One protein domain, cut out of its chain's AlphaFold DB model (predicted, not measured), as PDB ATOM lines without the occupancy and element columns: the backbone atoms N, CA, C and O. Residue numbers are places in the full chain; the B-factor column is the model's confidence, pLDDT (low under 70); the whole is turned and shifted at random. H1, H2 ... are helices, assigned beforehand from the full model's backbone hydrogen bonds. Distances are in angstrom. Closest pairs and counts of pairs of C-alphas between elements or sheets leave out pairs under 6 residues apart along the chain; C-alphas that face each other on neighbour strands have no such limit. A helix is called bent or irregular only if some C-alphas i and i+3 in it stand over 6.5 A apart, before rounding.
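AT A GLANCE: This is residues 256 to 379 of the 650 residues of an uncharacterized protein of Chryseobacterium sp. 7 (UniProt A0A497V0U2). Three long helices make an elongated body: H6 packs on both H1 and H2, crossing the second arm of H1 at a steep tilt of 49 degrees and running the opposite way to H2. At the end of the long axis where H6 begins, short H4 packs across the first part of H6 and the last residues of H2, H3 packs on H4, and little H5 sits near the start of H1 after a long loop. The printed part has 124 residues, with six named helices, H1 to H6 in chain order, and no named strand; its class is all helix, and the helix packing is mostly crossed. It is compact, with a radius of gyration of the C-alphas of 15.9 A and spans of 47 by 30 by 25 A.

IN THESE COORDINATES: H1, residues 256 to 282, begins at C-alpha 256 (75.022, -11.393, -226.830). By its hydrogen bonds it was assigned as one helix, but it is bent: C-alphas 264 and 267 are 6.7 A apart. Its arms are H1a, residues 256 to 264, and H1b, residues 267 to 282 and 22.7 A long, at a shallow tilt of 9 degrees. H2, residues 288 to 305, is 25.4 A long, with a kink of 31 degrees near residue 295; it is neither bent nor irregular, but only just: C-alphas 294 and 297 are 6.4 A apart. H3 is residues 310 to 315, H4 residues 321 to 329 and H5 residues 343 to 347. H6, residues 355 to 379, is 34.6 A long and ends at C-alpha 379 (94.732, -31.544, -254.575); it is neither bent nor irregular, but only just: C-alphas 362 and 365 are 6.2 A apart.

HOW THE PARTS SIT: H6 and H4 are the hubs, touching three helices each. With residues 356 to 365 alone, H6 touches H1b, the same way at a steep tilt of 49 degrees; the closest C-alphas, of Phe 271 and Ala 360, are 4.8 A apart. H6 touches H2, opposite ways at a tilt of 37 degrees, only just steep; the C-alphas of Val 288 and Arg 373 come closest, 5.8 A. H4 touches H6, Tyr 325 to Ile 358 being the closest C-alphas at 6.1 A, and H2, about perpendicular at 86 degrees, closest C-alphas Ala 305 and Tyr 322 at 4.6 A. H3 touches H4, about perpendicular at 79 degrees, closest C-alphas Ala 313 and Leu 323 at 4.7 A. H5 is close to H1a but not clearly touching, with the closest C-alphas, of Ala 258 and Tyr 343, 5.8 A apart. Every O i to N i+4 pair is within hydrogen-bond range in H1a, H1b, H3, H4 and H5; H2 has 12 of 14 and H6 18 of 21.

THE WHOLE: The C-alphas farthest apart, of Tyr 341 and Lys 379, are 48.6 A apart. The printed part has no cut, and the link from H4 to H5, 13 residues, is long. The mean pLDDT of the printed part is 90.1; residues 317 to 318, 348 to 353 and 379 are under 70.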
ATOM      1  N   GLU A 256      75.197 -10.638-225.594       95.06
ATOM      2  CA  GLU A 256      75.022 -11.393-226.830       95.06
ATOM      3  C   GLU A 256      75.504 -10.570-228.038       95.06
ATOM      4  O   GLU A 256      76.289 -11.061-228.852       95.06
ATOM      5  N   GLU A 257      75.140  -9.286-228.101       95.19
ATOM      6  CA  GLU A 257      75.659  -8.333-229.088       95.19
ATOM      7  C   GLU A 257      77.171  -8.114-228.937       95.19
ATOM      8  O   GLU A 257      77.881  -7.976-229.936       95.19
ATOM      9  N   ALA A 258      77.684  -8.098-227.702       94.25
ATOM     10  CA  ALA A 258      79.110  -7.950-227.433       94.25
ATOM     11  C   ALA A 258      79.905  -9.139-227.988       94.25
ATOM     12  O   ALA A 258      80.888  -8.943-228.700       94.25
ATOM     13  N   ILE A 259      79.460 -10.366-227.723       94.31
ATOM     14  CA  ILE A 259      80.075 -11.591-228.252       94.31
ATOM     15  C   ILE A 259      79.980 -11.620-229.778       94.31
ATOM     16  O   ILE A 259      80.954 -11.965-230.449       94.31
ATOM     17  N   GLU A 260      78.833 -11.225-230.342       95.62
ATOM     18  CA  GLU A 260      78.669 -11.142-231.792       95.62
ATOM     19  C   GLU A 260      79.688 -10.171-232.408       95.62
ATOM     20  O   GLU A 260      80.395 -10.548-233.347       95.62
ATOM     21  N   ARG A 261      79.801  -8.949-231.871       94.62
ATOM     22  CA  ARG A 261      80.760  -7.938-232.337       94.62
ATOM     23  C   ARG A 261      82.201  -8.423-232.200       94.62
ATOM     24  O   ARG A 261      82.976  -8.295-233.149       94.62
ATOM     25  N   PHE A 262      82.545  -9.024-231.065       95.00
ATOM     26  CA  PHE A 262      83.870  -9.585-230.821       95.00
ATOM     27  C   PHE A 262      84.258 -10.608-231.895       95.00
ATOM     28  O   PHE A 262      85.322 -10.486-232.504       95.00
ATOM     29  N   LYS A 263      83.375 -11.574-232.182       95.50
ATOM     30  CA  LYS A 263      83.646 -12.653-233.144       95.50
ATOM     31  C   LYS A 263      83.614 -12.167-234.594       95.50
ATOM     32  O   LYS A 263      84.537 -12.462-235.346       95.50
ATOM     33  N   LYS A 264      82.571 -11.426-234.988       95.75
ATOM     34  CA  LYS A 264      82.304 -11.068-236.395       95.75
ATOM     35  C   LYS A 264      83.009  -9.799-236.871       95.75
ATOM     36  O   LYS A 264      83.161  -9.625-238.076       95.75
ATOM     37  N   TYR A 265      83.425  -8.914-235.964       94.75
ATOM     38  CA  TYR A 265      84.124  -7.683-236.328       94.75
ATOM     39  C   TYR A 265      85.559  -7.673-235.841       94.75
ATOM     40  O   TYR A 265      86.475  -7.734-236.658       94.75
ATOM     41  N   ASP A 266      85.766  -7.590-234.528       92.94
ATOM     42  CA  ASP A 266      87.087  -7.271-234.001       92.94
ATOM     43  C   ASP A 266      88.065  -8.428-234.266       92.94
ATOM     44  O   ASP A 266      89.088  -8.231-234.932       92.94
ATOM     45  N   ALA A 267      87.730  -9.654-233.845       94.50
ATOM     46  CA  ALA A 267      88.576 -10.827-234.075       94.50
ATOM     47  C   ALA A 267      88.688 -11.185-235.553       94.50
ATOM     48  O   ALA A 267      89.784 -11.499-236.022       94.50
ATOM     49  N   GLN A 268      87.596 -11.035-236.302       96.06
ATOM     50  CA  GLN A 268      87.588 -11.220-237.747       96.06
ATOM     51  C   GLN A 268      88.577 -10.281-238.453       96.06
ATOM     52  O   GLN A 268      89.402 -10.730-239.246       96.06
ATOM     53  N   LYS A 269      88.578  -8.990-238.110       94.06
ATOM     54  CA  LYS A 269      89.512  -7.998-238.661       94.06
ATOM     55  C   LYS A 269      90.964  -8.378-238.378       94.06
ATOM     56  O   LYS A 269      91.845  -8.196-239.219       94.06
ATOM     57  N   ARG A 270      91.238  -8.928-237.190       94.25
ATOM     58  CA  ARG A 270      92.585  -9.383-236.832       94.25
ATOM     59  C   ARG A 270      92.982 -10.670-237.558       94.25
ATOM     60  O   ARG A 270      94.138 -10.791-237.954       94.25
ATOM     61  N   PHE A 271      92.047 -11.590-237.769       96.62
ATOM     62  CA  PHE A 271      92.241 -12.785-238.589       96.62
ATOM     63  C   PHE A 271      92.538 -12.430-240.054       96.62
ATOM     64  O   PHE A 271      93.480 -12.959-240.642       96.62
ATOM     65  N   GLU A 272      91.805 -11.480-240.632       94.81
ATOM     66  CA  GLU A 272      92.038 -10.987-241.995       94.81
ATOM     67  C   GLU A 272      93.441 -10.387-242.154       94.81
ATOM     68  O   GLU A 272      94.114 -10.644-243.151       94.81
ATOM     69  N   TYR A 273      93.930  -9.682-241.132       92.81
ATOM     70  CA  TYR A 273      95.311  -9.204-241.088       92.81
ATOM     71  C   TYR A 273      96.340 -10.351-241.019       92.81
ATOM     72  O   TYR A 273      97.377 -10.288-241.679       92.81
ATOM     73  N   LEU A 274      96.066 -11.431-240.274       95.31
ATOM     74  CA  LEU A 274      96.933 -12.622-240.258       95.31
ATOM     75  C   LEU A 274      96.992 -13.303-241.634       95.31
ATOM     76  O   LEU A 274      98.077 -13.676-242.079       95.31
ATOM     77  N   LYS A 275      95.858 -13.402-242.341       95.75
ATOM     78  CA  LYS A 275      95.813 -13.880-243.734       95.75
ATOM     79  C   LYS A 275      96.657 -13.015-244.667       95.75
ATOM     80  O   LYS A 275      97.345 -13.546-245.532       95.75
ATOM     81  N   GLU A 276      96.601 -11.695-244.511       91.50
ATOM     82  CA  GLU A 276      97.416 -10.778-245.308       91.50
ATOM     83  C   GLU A 276      98.912 -11.013-245.059       91.50
ATOM     84  O   GLU A 276      99.670 -11.161-246.017       91.50
ATOM     85  N   ILE A 277      99.328 -11.142-243.792       92.38
ATOM     86  CA  ILE A 277     100.715 -11.474-243.431       92.38
ATOM     87  C   ILE A 277     101.139 -12.806-244.056       92.38
ATOM     88  O   ILE A 277     102.225 -12.886-244.630       92.38
ATOM     89  N   PHE A 278     100.302 -13.842-243.969       94.94
ATOM     90  CA  PHE A 278     100.590 -15.146-244.566       94.94
ATOM     91  C   PHE A 278     100.789 -15.033-246.084       94.94
ATOM     92  O   PHE A 278     101.802 -15.492-246.613       94.94
ATOM     93  N   SER A 279      99.878 -14.346-246.780       90.69
ATOM     94  CA  SER A 279      99.973 -14.105-248.224       90.69
ATOM     95  C   SER A 279     101.223 -13.306-248.602       90.69
ATOM     96  O   SER A 279     101.886 -13.632-249.582       90.69
ATOM     97  N   GLN A 280     101.596 -12.290-247.818       87.50
ATOM     98  CA  GLN A 280     102.822 -11.518-248.040       87.50
ATOM     99  C   GLN A 280     104.087 -12.354-247.805       87.50
ATOM    100  O   GLN A 280     105.078 -12.176-248.513       87.50
ATOM    101  N   LYS A 281     104.063 -13.254-246.815       93.00
ATOM    102  CA  LYS A 281     105.201 -14.103-246.443       93.00
ATOM    103  C   LYS A 281     105.476 -15.194-247.479       93.00
ATOM    104  O   LYS A 281     106.640 -15.461-247.761       93.00
ATOM    105  N   TYR A 282     104.433 -15.809-248.038       91.06
ATOM    106  CA  TYR A 282     104.567 -17.007-248.881       91.06
ATOM    107  C   TYR A 282     104.188 -16.808-250.357       91.06
ATOM    108  O   TYR A 282     104.553 -17.630-251.202       91.06
ATOM    109  N   GLY A 283     103.499 -15.717-250.701       86.81
ATOM    110  CA  GLY A 283     103.056 -15.438-252.067       86.81
ATOM    111  C   GLY A 283     102.202 -16.571-252.649       86.81
ATOM    112  O   GLY A 283     101.343 -17.128-251.972       86.81
ATOM    113  N   ASN A 284     102.467 -16.934-253.908       80.06
ATOM    114  CA  ASN A 284     101.764 -18.018-254.608       80.06
ATOM    115  C   ASN A 284     102.348 -19.418-254.335       80.06
ATOM    116  O   ASN A 284     101.791 -20.409-254.800       80.06
ATOM    117  N   ASN A 285     103.449 -19.518-253.588       82.12
ATOM    118  CA  ASN A 285     104.198 -20.764-253.393       82.12
ATOM    119  C   ASN A 285     103.725 -21.537-252.151       82.12
ATOM    120  O   ASN A 285     104.536 -22.082-251.408       82.12
ATOM    121  N   ILE A 286     102.415 -21.559-251.894       87.69
ATOM    122  CA  ILE A 286     101.841 -22.238-250.728       87.69
ATOM    123  C   ILE A 286     101.778 -23.744-251.002       87.69
ATOM    124  O   ILE A 286     101.259 -24.179-252.028       87.69
ATOM    125  N   ASN A 287     102.285 -24.545-250.068       87.62
ATOM    126  CA  ASN A 287     102.204 -26.003-250.102       87.62
ATOM    127  C   ASN A 287     101.847 -26.558-248.712       87.62
ATOM    128  O   ASN A 287     101.846 -25.824-247.723       87.62
ATOM    129  N   VAL A 288     101.548 -27.861-248.639       88.62
ATOM    130  CA  VAL A 288     101.141 -28.536-247.389       88.62
ATOM    131  C   VAL A 288     102.174 -28.345-246.277       88.62
ATOM    132  O   VAL A 288     101.794 -28.069-245.146       88.62
ATOM    133  N   LYS A 289     103.473 -28.407-246.597       91.06
ATOM    134  CA  LYS A 289     104.550 -28.238-245.614       91.06
ATOM    135  C   LYS A 289     104.534 -26.850-244.971       91.06
ATOM    136  O   LYS A 289     104.644 -26.749-243.760       91.06
ATOM    137  N   ILE A 290     104.340 -25.792-245.760       94.75
ATOM    138  CA  ILE A 290     104.226 -24.419-245.238       94.75
ATOM    139  C   ILE A 290     103.024 -24.285-244.295       94.75
ATOM    140  O   ILE A 290     103.118 -23.626-243.261       94.75
ATOM    141  N   ILE A 291     101.896 -24.903-244.647       94.12
ATOM    142  CA  ILE A 291     100.687 -24.882-243.815       94.12
ATOM    143  C   ILE A 291     100.937 -25.627-242.493       94.12
ATOM    144  O   ILE A 291     100.606 -25.107-241.431       94.12
ATOM    145  N   GLU A 292     101.574 -26.800-242.546       93.69
ATOM    146  CA  GLU A 292     101.991 -27.573-241.367       93.69
ATOM    147  C   GLU A 292     102.975 -26.794-240.476       93.69
ATOM    148  O   GLU A 292     102.810 -26.748-239.256       93.69
ATOM    149  N   ASP A 293     103.949 -26.101-241.071       95.06
ATOM    150  CA  ASP A 293     104.921 -25.281-240.340       95.06
ATOM    151  C   ASP A 293     104.254 -24.113-239.586       95.06
ATOM    152  O   ASP A 293     104.694 -23.755-238.491       95.06
ATOM    153  N   GLU A 294     103.174 -23.532-240.123       97.44
ATOM    154  CA  GLU A 294     102.379 -22.495-239.444       97.44
ATOM    155  C   GLU A 294     101.422 -23.074-238.385       97.44
ATOM    156  O   GLU A 294     101.209 -22.451-237.340       97.44
ATOM    157  N   LEU A 295     100.878 -24.275-238.608       97.50
ATOM    158  CA  LEU A 295     100.013 -24.974-237.650       97.50
ATOM    159  C   LEU A 295     100.786 -25.497-236.431       97.50
ATOM    160  O   LEU A 295     100.284 -25.441-235.308       97.50
ATOM    161  N   LYS A 296     102.025 -25.960-236.610       97.31
ATOM    162  CA  LYS A 296     102.856 -26.532-235.542       97.31
ATOM    163  C   LYS A 296     102.995 -25.643-234.293       97.31
ATOM    164  O   LYS A 296     102.727 -26.135-233.193       97.31
ATOM    165  N   PRO A 297     103.385 -24.353-234.382       97.25
ATOM    166  CA  PRO A 297     103.455 -23.487-233.204       97.25
ATOM    167  C   PRO A 297     102.075 -23.190-232.596       97.25
ATOM    168  O   PRO A 297     101.994 -22.945-231.393       97.25
ATOM    169  N   ILE A 298     100.998 -23.222-233.389       98.12
ATOM    170  CA  ILE A 298      99.619 -23.075-232.898       98.12
ATOM    171  C   ILE A 298      99.225 -24.288-232.051       98.12
ATOM    172  O   ILE A 298      98.779 -24.113-230.920       98.12
ATOM    173  N   TYR A 299      99.438 -25.505-232.555       98.12
ATOM    174  CA  TYR A 299      99.137 -26.722-231.805       98.12
ATOM    175  C   TYR A 299      99.976 -26.840-230.538       98.12
ATOM    176  O   TYR A 299      99.426 -27.168-229.492       98.12
ATOM    177  N   LYS A 300     101.268 -26.492-230.600       97.88
ATOM    178  CA  LYS A 300     102.127 -26.467-229.410       97.88
ATOM    179  C   LYS A 300     101.575 -25.533-228.328       97.88
ATOM    180  O   LYS A 300     101.493 -25.927-227.171       97.88
ATOM    181  N   PHE A 301     101.163 -24.319-228.702       98.19
ATOM    182  CA  PHE A 301     100.561 -23.372-227.760       98.19
ATOM    183  C   PHE A 301      99.277 -23.931-227.129       98.19
ATOM    184  O   PHE A 301      99.089 -23.818-225.923       98.19
ATOM    185  N   ILE A 302      98.405 -24.550-227.933       97.75
ATOM    186  CA  ILE A 302      97.151 -25.146-227.452       97.75
ATOM    187  C   ILE A 302      97.428 -26.311-226.496       97.75
ATOM    188  O   ILE A 302      96.790 -26.417-225.451       97.75
ATOM    189  N   GLU A 303      98.395 -27.168-226.825       97.56
ATOM    190  CA  GLU A 303      98.813 -28.277-225.969       97.56
ATOM    191  C   GLU A 303      99.338 -27.773-224.617       97.56
ATOM    192  O   GLU A 303      98.990 -28.319-223.573       97.56
ATOM    193  N   GLU A 304     100.146 -26.710-224.619       97.38
ATOM    194  CA  GLU A 304     100.647 -26.067-223.401       97.38
ATOM    195  C   GLU A 304      99.524 -25.391-222.601       97.38
ATOM    196  O   GLU A 304      99.490 -25.526-221.379       97.38
ATOM    197  N   ALA A 305      98.567 -24.735-223.268       96.62
ATOM    198  CA  ALA A 305      97.411 -24.130-222.610       96.62
ATOM    199  C   ALA A 305      96.553 -25.176-221.895       96.62
ATOM    200  O   ALA A 305      96.183 -24.987-220.740       96.62
ATOM    201  N   ASN A 306      96.296 -26.308-222.552       96.50
ATOM    202  CA  ASN A 306      95.476 -27.396-222.019       96.50
ATOM    203  C   ASN A 306      96.121 -28.133-220.829       96.50
ATOM    204  O   ASN A 306      95.454 -28.944-220.193       96.50
ATOM    205  N   LYS A 307      97.398 -27.868-220.513       97.19
ATOM    206  CA  LYS A 307      98.053 -28.362-219.287       97.19
ATOM    207  C   LYS A 307      97.713 -27.514-218.057       97.19
ATOM    208  O   LYS A 307      98.004 -27.937-216.941       97.19
ATOM    209  N   LEU A 308      97.138 -26.324-218.245       95.44
ATOM    210  CA  LEU A 308      96.703 -25.445-217.162       95.44
ATOM    211  C   LEU A 308      95.261 -25.762-216.735       95.44
ATOM    212  O   LEU A 308      94.488 -26.373-217.469       95.44
ATOM    213  N   SER A 309      94.892 -25.321-215.534       94.88
ATOM    214  CA  SER A 309      93.558 -25.519-214.959       94.88
ATOM    215  C   SER A 309      92.537 -24.539-215.557       94.88
ATOM    216  O   SER A 309      92.731 -23.323-215.534       94.88
ATOM    217  N   THR A 310      91.407 -25.057-216.055       93.25
ATOM    218  CA  THR A 310      90.261 -24.229-216.480       93.25
ATOM    219  C   THR A 310      89.665 -23.450-215.305       93.25
ATOM    220  O   THR A 310      89.215 -22.321-215.492       93.25
ATOM    221  N   LEU A 311      89.697 -24.019-214.091       93.19
ATOM    222  CA  LEU A 311      89.258 -23.321-212.882       93.19
ATOM    223  C   LEU A 311      90.133 -22.087-212.638       93.19
ATOM    224  O   LEU A 311      89.610 -20.989-212.470       93.19
ATOM    225  N   ASP A 312      91.453 -22.239-212.759       90.69
ATOM    226  CA  ASP A 312      92.397 -21.130-212.618       90.69
ATOM    227  C   ASP A 312      92.152 -20.085-213.707       90.69
ATOM    228  O   ASP A 312      92.210 -18.891-213.442       90.69
ATOM    229  N   ALA A 313      91.829 -20.504-214.932       91.19
ATOM    230  CA  ALA A 313      91.476 -19.569-215.994       91.19
ATOM    231  C   ALA A 313      90.232 -18.734-215.640       91.19
ATOM    232  O   ALA A 313      90.176 -17.554-215.984       91.19
ATOM    233  N   PHE A 314      89.248 -19.307-214.946       90.62
ATOM    234  CA  PHE A 314      87.997 -18.622-214.606       90.62
ATOM    235  C   PHE A 314      88.111 -17.751-213.351       90.62
ATOM    236  O   PHE A 314      87.488 -16.689-213.288       90.62
ATOM    237  N   GLU A 315      88.897 -18.186-212.366       87.69
ATOM    238  CA  GLU A 315      89.072 -17.496-211.084       87.69
ATOM    239  C   GLU A 315      90.179 -16.438-211.132       87.69
ATOM    240  O   GLU A 315      90.080 -15.380-210.500       87.69
ATOM    241  N   ASN A 316      91.244 -16.697-211.890       78.00
ATOM    242  CA  ASN A 316      92.399 -15.822-211.931       78.00
ATOM    243  C   ASN A 316      92.143 -14.631-212.862       78.00
ATOM    244  O   ASN A 316      91.674 -14.786-213.987       78.00
ATOM    245  N   LYS A 317      92.513 -13.428-212.415       69.94
ATOM    246  CA  LYS A 317      92.503 -12.198-213.228       69.94
ATOM    247  C   LYS A 317      93.828 -11.965-213.965       69.94
ATOM    248  O   LYS A 317      94.030 -10.894-214.539       69.94
ATOM    249  N   ASP A 318      94.743 -12.932-213.914       67.12
ATOM    250  CA  ASP A 318      96.037 -12.857-214.580       67.12
ATOM    251  C   ASP A 318      95.890 -12.811-216.112       67.12
ATOM    252  O   ASP A 318      94.944 -13.340-216.709       67.12
ATOM    253  N   LYS A 319      96.860 -12.143-216.737       76.56
ATOM    254  CA  LYS A 319      96.922 -11.758-218.154       76.56
ATOM    255  C   LYS A 319      97.649 -12.803-219.000       76.56
ATOM    256  O   LYS A 319      98.297 -12.463-219.987       76.56
ATOM    257  N   SER A 320      97.600 -14.063-218.581       90.50
ATOM    258  CA  SER A 320      98.228 -15.163-219.306       90.50
ATOM    259  C   SER A 320      97.445 -15.472-220.580       90.50
ATOM    260  O   SER A 320      96.256 -15.785-220.522       90.50
ATOM    261  N   ASP A 321      98.129 -15.445-221.723       93.31
ATOM    262  CA  ASP A 321      97.567 -15.828-223.025       93.31
ATOM    263  C   ASP A 321      97.004 -17.257-223.013       93.31
ATOM    264  O   ASP A 321      95.991 -17.531-223.655       93.31
ATOM    265  N   TYR A 322      97.636 -18.161-222.259       95.06
ATOM    266  CA  TYR A 322      97.191 -19.546-222.113       95.06
ATOM    267  C   TYR A 322      95.866 -19.639-221.345       95.06
ATOM    268  O   TYR A 322      94.960 -20.354-221.765       95.06
ATOM    269  N   LEU A 323      95.723 -18.880-220.251       93.25
ATOM    270  CA  LEU A 323      94.470 -18.831-219.488       93.25
ATOM    271  C   LEU A 323      93.359 -18.159-220.301       93.25
ATOM    272  O   LEU A 323      92.218 -18.606-220.275       93.25
ATOM    273  N   GLU A 324      93.692 -17.126-221.074       93.38
ATOM    274  CA  GLU A 324      92.736 -16.468-221.963       93.38
ATOM    275  C   GLU A 324      92.242 -17.400-223.078       93.38
ATOM    276  O   GLU A 324      91.049 -17.431-223.384       93.38
ATOM    277  N   TYR A 325      93.134 -18.220-223.644       95.62
ATOM    278  CA  TYR A 325      92.736 -19.291-224.554       95.62
ATOM    279  C   TYR A 325      91.757 -20.258-223.885       95.62
ATOM    280  O   TYR A 325      90.724 -20.560-224.477       95.62
ATOM    281  N   LEU A 326      92.024 -20.685-222.645       95.38
ATOM    282  CA  LEU A 326      91.115 -21.564-221.905       95.38
ATOM    283  C   LEU A 326      89.755 -20.908-221.625       95.38
ATOM    284  O   LEU A 326      88.735 -21.586-221.751       95.38
ATOM    285  N   ARG A 327      89.703 -19.606-221.310       93.94
ATOM    286  CA  ARG A 327      88.435 -18.862-221.163       93.94
ATOM    287  C   ARG A 327      87.610 -18.914-222.445       93.94
ATOM    288  O   ARG A 327      86.439 -19.282-222.404       93.94
ATOM    289  N   LEU A 328      88.225 -18.594-223.582       94.81
ATOM    290  CA  LEU A 328      87.558 -18.598-224.887       94.81
ATOM    291  C   LEU A 328      87.156 -20.014-225.329       94.81
ATOM    292  O   LEU A 328      86.054 -20.205-225.836       94.81
ATOM    293  N   ALA A 329      88.020 -21.010-225.112       96.62
ATOM    294  CA  ALA A 329      87.773 -22.403-225.484       96.62
ATOM    295  C   ALA A 329      86.647 -23.051-224.664       96.62
ATOM    296  O   ALA A 329      85.982 -23.957-225.158       96.62
ATOM    297  N   ASN A 330      86.413 -22.575-223.437       95.88
ATOM    298  CA  ASN A 330      85.359 -23.066-222.546       95.88
ATOM    299  C   ASN A 330      84.164 -22.104-222.449       95.88
ATOM    300  O   ASN A 330      83.409 -22.157-221.479       95.88
ATOM    301  N   SER A 331      83.993 -21.223-223.439       95.06
ATOM    302  CA  SER A 331      82.844 -20.316-223.550       95.06
ATOM    303  C   SER A 331      82.587 -19.474-222.287       95.06
ATOM    304  O   SER A 331      81.444 -19.253-221.881       95.06
ATOM    305  N   TYR A 332      83.656 -19.029-221.617       93.19
ATOM    306  CA  TYR A 332      83.574 -18.261-220.369       93.19
ATOM    307  C   TYR A 332      82.754 -16.976-220.534       93.19
ATOM    308  O   TYR A 332      81.941 -16.636-219.675       93.19
ATOM    309  N   TYR A 333      82.937 -16.280-221.658       92.06
ATOM    310  CA  TYR A 333      82.252 -15.023-221.959       92.06
ATOM    311  C   TYR A 333      80.792 -15.223-222.371       92.06
ATOM    312  O   TYR A 333      80.005 -14.290-222.325       92.06
ATOM    313  N   GLU A 334      80.402 -16.433-222.749       93.75
ATOM    314  CA  GLU A 334      79.024 -16.822-223.024       93.75
ATOM    315  C   GLU A 334      78.265 -17.211-221.740       93.75
ATOM    316  O   GLU A 334      77.051 -17.417-221.781       93.75
ATOM    317  N   ASN A 335      78.945 -17.317-220.591       91.88
ATOM    318  CA  ASN A 335      78.328 -17.750-219.342       91.88
ATOM    319  C   ASN A 335      77.258 -16.751-218.870       91.88
ATOM    320  O   ASN A 335      77.539 -15.573-218.628       91.88
ATOM    321  N   ILE A 336      76.028 -17.249-218.674       89.31
ATOM    322  CA  ILE A 336      74.879 -16.432-218.269       89.31
ATOM    323  C   ILE A 336      75.094 -15.688-216.945       89.31
ATOM    324  O   ILE A 336      74.589 -14.577-216.793       89.31
ATOM    325  N   ASN A 337      75.891 -16.264-216.041       90.50
ATOM    326  CA  ASN A 337      76.173 -15.730-214.710       90.50
ATOM    327  C   ASN A 337      77.305 -14.690-214.705       90.50
ATOM    328  O   ASN A 337      77.524 -14.028-213.690       90.50
ATOM    329  N   LEU A 338      78.037 -14.532-215.814       88.56
ATOM    330  CA  LEU A 338      79.088 -13.528-215.925       88.56
ATOM    331  C   LEU A 338      78.467 -12.151-216.190       88.56
ATOM    332  O   LEU A 338      77.874 -11.917-217.246       88.56
ATOM    333  N   VAL A 339      78.625 -11.232-215.236       89.44
ATOM    334  CA  VAL A 339      78.041  -9.887-215.310       89.44
ATOM    335  C   VAL A 339      78.665  -9.088-216.459       89.44
ATOM    336  O   VAL A 339      79.876  -8.862-216.496       89.44
ATOM    337  N   TYR A 340      77.827  -8.635-217.393       90.06
ATOM    338  CA  TYR A 340      78.216  -7.729-218.473       90.06
ATOM    339  C   TYR A 340      78.079  -6.274-218.020       90.06
ATOM    340  O   TYR A 340      76.982  -5.824-217.703       90.06
ATOM    341  N   TYR A 341      79.193  -5.540-218.003       86.31
ATOM    342  CA  TYR A 341      79.206  -4.117-217.644       86.31
ATOM    343  C   TYR A 341      79.345  -3.209-218.874       86.31
ATOM    344  O   TYR A 341      78.624  -2.228-219.007       86.31
ATOM    345  N   SER A 342      80.287  -3.513-219.766       88.81
ATOM    346  CA  SER A 342      80.511  -2.794-221.027       88.81
ATOM    347  C   SER A 342      81.359  -3.654-221.956       88.81
ATOM    348  O   SER A 342      82.115  -4.488-221.465       88.81
ATOM    349  N   TYR A 343      81.323  -3.420-223.267       86.94
ATOM    350  CA  TYR A 343      82.145  -4.168-224.224       86.94
ATOM    351  C   TYR A 343      83.637  -4.106-223.890       86.94
ATOM    352  O   TYR A 343      84.326  -5.129-223.855       86.94
ATOM    353  N   ASN A 344      84.109  -2.897-223.567       81.81
ATOM    354  CA  ASN A 344      85.493  -2.673-223.186       81.81
ATOM    355  C   ASN A 344      85.836  -3.431-221.908       81.81
ATOM    356  O   ASN A 344      86.824  -4.130-221.885       81.81
ATOM    357  N   THR A 345      85.036  -3.408-220.850       80.56
ATOM    358  CA  THR A 345      85.382  -4.221-219.672       80.56
ATOM    359  C   THR A 345      85.229  -5.721-219.927       80.56
ATOM    360  O   THR A 345      85.986  -6.500-219.364       80.56
ATOM    361  N   TYR A 346      84.315  -6.137-220.804       81.56
ATOM    362  CA  TYR A 346      84.004  -7.547-221.029       81.56
ATOM    363  C   TYR A 346      85.127  -8.308-221.738       81.56
ATOM    364  O   TYR A 346      85.553  -9.351-221.255       81.56
ATOM    365  N   PHE A 347      85.657  -7.758-222.832       81.56
ATOM    366  CA  PHE A 347      86.767  -8.364-223.584       81.56
ATOM    367  C   PHE A 347      88.113  -7.659-223.354       81.56
ATOM    368  O   PHE A 347      89.157  -8.139-223.790       81.56
ATOM    369  N   ASN A 348      88.113  -6.503-222.684       66.12
ATOM    370  CA  ASN A 348      89.251  -5.586-222.612       66.12
ATOM    371  C   ASN A 348      89.390  -4.976-221.194       66.12
ATOM    372  O   ASN A 348      89.438  -3.756-221.005       66.12
ATOM    373  N   TYR A 349      89.445  -5.837-220.165       50.50
ATOM    374  CA  TYR A 349      89.733  -5.447-218.776       50.50
ATOM    375  C   TYR A 349      91.194  -4.935-218.662       50.50
ATOM    376  O   TYR A 349      92.108  -5.616-218.200       50.50
ATOM    377  N   GLY A 350      91.427  -3.704-219.132       53.75
ATOM    378  CA  GLY A 350      92.718  -3.011-219.181       53.75
ATOM    379  C   GLY A 350      93.469  -3.155-220.514       53.75
ATOM    380  O   GLY A 350      93.277  -4.117-221.243       53.75
ATOM    381  N   GLN A 351      94.385  -2.210-220.792       51.97
ATOM    382  CA  GLN A 351      95.184  -2.036-222.033       51.97
ATOM    383  C   GLN A 351      96.056  -3.241-222.486       51.97
ATOM    384  O   GLN A 351      96.974  -3.072-223.285       51.97
ATOM    385  N   LYS A 352      95.857  -4.443-221.937       58.75
ATOM    386  CA  LYS A 352      96.720  -5.614-222.137       58.75
ATOM    387  C   LYS A 352      95.969  -6.938-222.354       58.75
ATOM    388  O   LYS A 352      96.636  -7.965-222.348       58.75
ATOM    389  N   ASN A 353      94.642  -6.956-222.516       64.19
ATOM    390  CA  ASN A 353      93.948  -8.226-222.758       64.19
ATOM    391  C   ASN A 353      94.019  -8.653-224.226       64.19
ATOM    392  O   ASN A 353      93.631  -7.924-225.139       64.19
ATOM    393  N   ASN A 354      94.523  -9.869-224.426       86.00
ATOM    394  CA  ASN A 354      94.811 -10.447-225.728       86.00
ATOM    395  C   ASN A 354      93.646 -11.270-226.298       86.00
ATOM    396  O   ASN A 354      93.840 -11.863-227.352       86.00
ATOM    397  N   SER A 355      92.447 -11.286-225.694       91.50
ATOM    398  CA  SER A 355      91.284 -12.093-226.133       91.50
ATOM    399  C   SER A 355      91.063 -12.027-227.643       91.50
ATOM    400  O   SER A 355      90.912 -13.042-228.317       91.50
ATOM    401  N   LEU A 356      91.163 -10.815-228.190       91.94
ATOM    402  CA  LEU A 356      91.106 -10.538-229.617       91.94
ATOM    403  C   LEU A 356      92.154 -11.318-230.429       91.94
ATOM    404  O   LEU A 356      91.841 -11.962-231.429       91.94
ATOM    405  N   LEU A 357      93.417 -11.218-230.013       93.06
ATOM    406  CA  LEU A 357      94.555 -11.871-230.656       93.06
ATOM    407  C   LEU A 357      94.474 -13.390-230.506       93.06
ATOM    408  O   LEU A 357      94.748 -14.102-231.471       93.06
ATOM    409  N   ILE A 358      94.078 -13.865-229.325       96.00
ATOM    410  CA  ILE A 358      93.915 -15.283-229.015       96.00
ATOM    411  C   ILE A 358      92.818 -15.885-229.895       96.00
ATOM    412  O   ILE A 358      93.077 -16.864-230.593       96.00
ATOM    413  N   TYR A 359      91.634 -15.267-229.948       96.69
ATOM    414  CA  TYR A 359      90.527 -15.751-230.771       96.69
ATOM    415  C   TYR A 359      90.880 -15.741-232.264       96.69
ATOM    416  O   TYR A 359      90.739 -16.748-232.958       96.69
ATOM    417  N   ALA A 360      91.428 -14.627-232.759       96.75
ATOM    418  CA  ALA A 360      91.818 -14.504-234.160       96.75
ATOM    419  C   ALA A 360      92.877 -15.537-234.578       96.75
ATOM    420  O   ALA A 360      92.784 -16.102-235.666       96.75
ATOM    421  N   LYS A 361      93.883 -15.791-233.733       97.75
ATOM    422  CA  LYS A 361      95.009 -16.671-234.068       97.75
ATOM    423  C   LYS A 361      94.689 -18.152-233.865       97.75
ATOM    424  O   LYS A 361      94.989 -18.962-234.736       97.75
ATOM    425  N   TYR A 362      94.121 -18.517-232.720       98.12
ATOM    426  CA  TYR A 362      93.999 -19.921-232.319       98.12
ATOM    427  C   TYR A 362      92.655 -20.552-232.688       98.12
ATOM    428  O   TYR A 362      92.563 -21.774-232.691       98.12
ATOM    429  N   PHE A 363      91.652 -19.749-233.052       97.88
ATOM    430  CA  PHE A 363      90.357 -20.242-233.523       97.88
ATOM    431  C   PHE A 363      90.213 -19.973-235.021       97.88
ATOM    432  O   PHE A 363      90.266 -20.906-235.814       97.88
ATOM    433  N   LEU A 364      90.139 -18.703-235.436       97.81
ATOM    434  CA  LEU A 364      89.862 -18.360-236.839       97.81
ATOM    435  C   LEU A 364      91.016 -18.740-237.782       97.81
ATOM    436  O   LEU A 364      90.822 -19.466-238.755       97.81
ATOM    437  N   TYR A 365      92.236 -18.283-237.484       98.12
ATOM    438  CA  TYR A 365      93.399 -18.532-238.339       98.12
ATOM    439  C   TYR A 365      93.811 -20.008-238.355       98.12
ATOM    440  O   TYR A 365      94.114 -20.538-239.422       98.12
ATOM    441  N   LYS A 366      93.741 -20.694-237.206       98.31
ATOM    442  CA  LYS A 366      93.918 -22.150-237.116       98.31
ATOM    443  C   LYS A 366      92.938 -22.899-238.024       98.31
ATOM    444  O   LYS A 366      93.387 -23.675-238.859       98.31
ATOM    445  N   SER A 367      91.630 -22.659-237.884       97.88
ATOM    446  CA  SER A 367      90.612 -23.348-238.691       97.88
ATOM    447  C   SER A 367      90.793 -23.082-240.183       97.88
ATOM    448  O   SER A 367      90.683 -23.998-240.992       97.88
ATOM    449  N   TRP A 368      91.153 -21.851-240.550       97.81
ATOM    450  CA  TRP A 368      91.479 -21.511-241.931       97.81
ATOM    451  C   TRP A 368      92.707 -22.273-242.456       97.81
ATOM    452  O   TRP A 368      92.681 -22.781-243.574       97.81
ATOM    453  N   LEU A 369      93.779 -22.395-241.664       97.06
ATOM    454  CA  LEU A 369      94.948 -23.198-242.037       97.06
ATOM    455  C   LEU A 369      94.599 -24.689-242.165       97.06
ATOM    456  O   LEU A 369      95.081 -25.337-243.089       97.06
ATOM    457  N   GLU A 370      93.750 -25.228-241.290       96.38
ATOM    458  CA  GLU A 370      93.276 -26.618-241.363       96.38
ATOM    459  C   GLU A 370      92.455 -26.875-242.639       96.38
ATOM    460  O   GLU A 370      92.710 -27.856-243.339       96.38
ATOM    461  N   GLU A 371      91.550 -25.960-243.003       95.19
ATOM    462  CA  GLU A 371      90.806 -26.000-244.272       95.19
ATOM    463  C   GLU A 371      91.766 -25.966-245.471       95.19
ATOM    464  O   GLU A 371      91.658 -26.768-246.404       95.19
ATOM    465  N   LYS A 372      92.765 -25.071-245.445       92.25
ATOM    466  CA  LYS A 372      93.783 -25.021-246.502       92.25
ATOM    467  C   LYS A 372      94.586 -26.307-246.559       92.25
ATOM    468  O   LYS A 372      94.803 -26.810-247.659       92.25
ATOM    469  N   ARG A 373      94.983 -26.879-245.422       92.69
ATOM    470  CA  ARG A 373      95.671 -28.170-245.397       92.69
ATOM    471  C   ARG A 373      94.845 -29.225-246.123       92.69
ATOM    472  O   ARG A 373      95.376 -29.880-247.009       92.69
ATOM    473  N   GLU A 374      93.559 -29.352-245.807       88.25
ATOM    474  CA  GLU A 374      92.676 -30.334-246.443       88.25
ATOM    475  C   GLU A 374      92.584 -30.136-247.964       88.25
ATOM    476  O   GLU A 374      92.754 -31.095-248.719       88.25
ATOM    477  N   ILE A 375      92.396 -28.895-248.425       83.62
ATOM    478  CA  ILE A 375      92.342 -28.560-249.858       83.62
ATOM    479  C   ILE A 375      93.646 -28.952-250.565       83.62
ATOM    480  O   ILE A 375      93.614 -29.586-251.620       83.62
ATOM    481  N   TYR A 376      94.801 -28.594-249.999       81.25
ATOM    482  CA  TYR A 376      96.097 -28.883-250.615       81.25
ATOM    483  C   TYR A 376      96.465 -30.370-250.539       81.25
ATOM    484  O   TYR A 376      97.083 -30.890-251.467       81.25
ATOM    485  N   THR A 377      96.042 -31.078-249.492       76.69
ATOM    486  CA  THR A 377      96.197 -32.531-249.388       76.69
ATOM    487  C   THR A 377      95.339 -33.251-250.430       76.69
ATOM    488  O   THR A 377      95.875 -34.083-251.158       76.69
ATOM    489  N   LYS A 378      94.055 -32.881-250.586       73.88
ATOM    490  CA  LYS A 378      93.166 -33.434-251.629       73.88
ATOM    491  C   LYS A 378      93.670 -33.138-253.038       73.88
ATOM    492  O   LYS A 378      93.681 -34.017-253.892       73.88
ATOM    493  N   LYS A 379      94.147 -31.915-253.282       64.00
ATOM    494  CA  LYS A 379      94.732 -31.544-254.575       64.00
ATOM    495  C   LYS A 379      95.960 -32.397-254.895       64.00
ATOM    496  O   LYS A 379      96.092 -32.847-256.031       64.00
TER     497      LYS A 379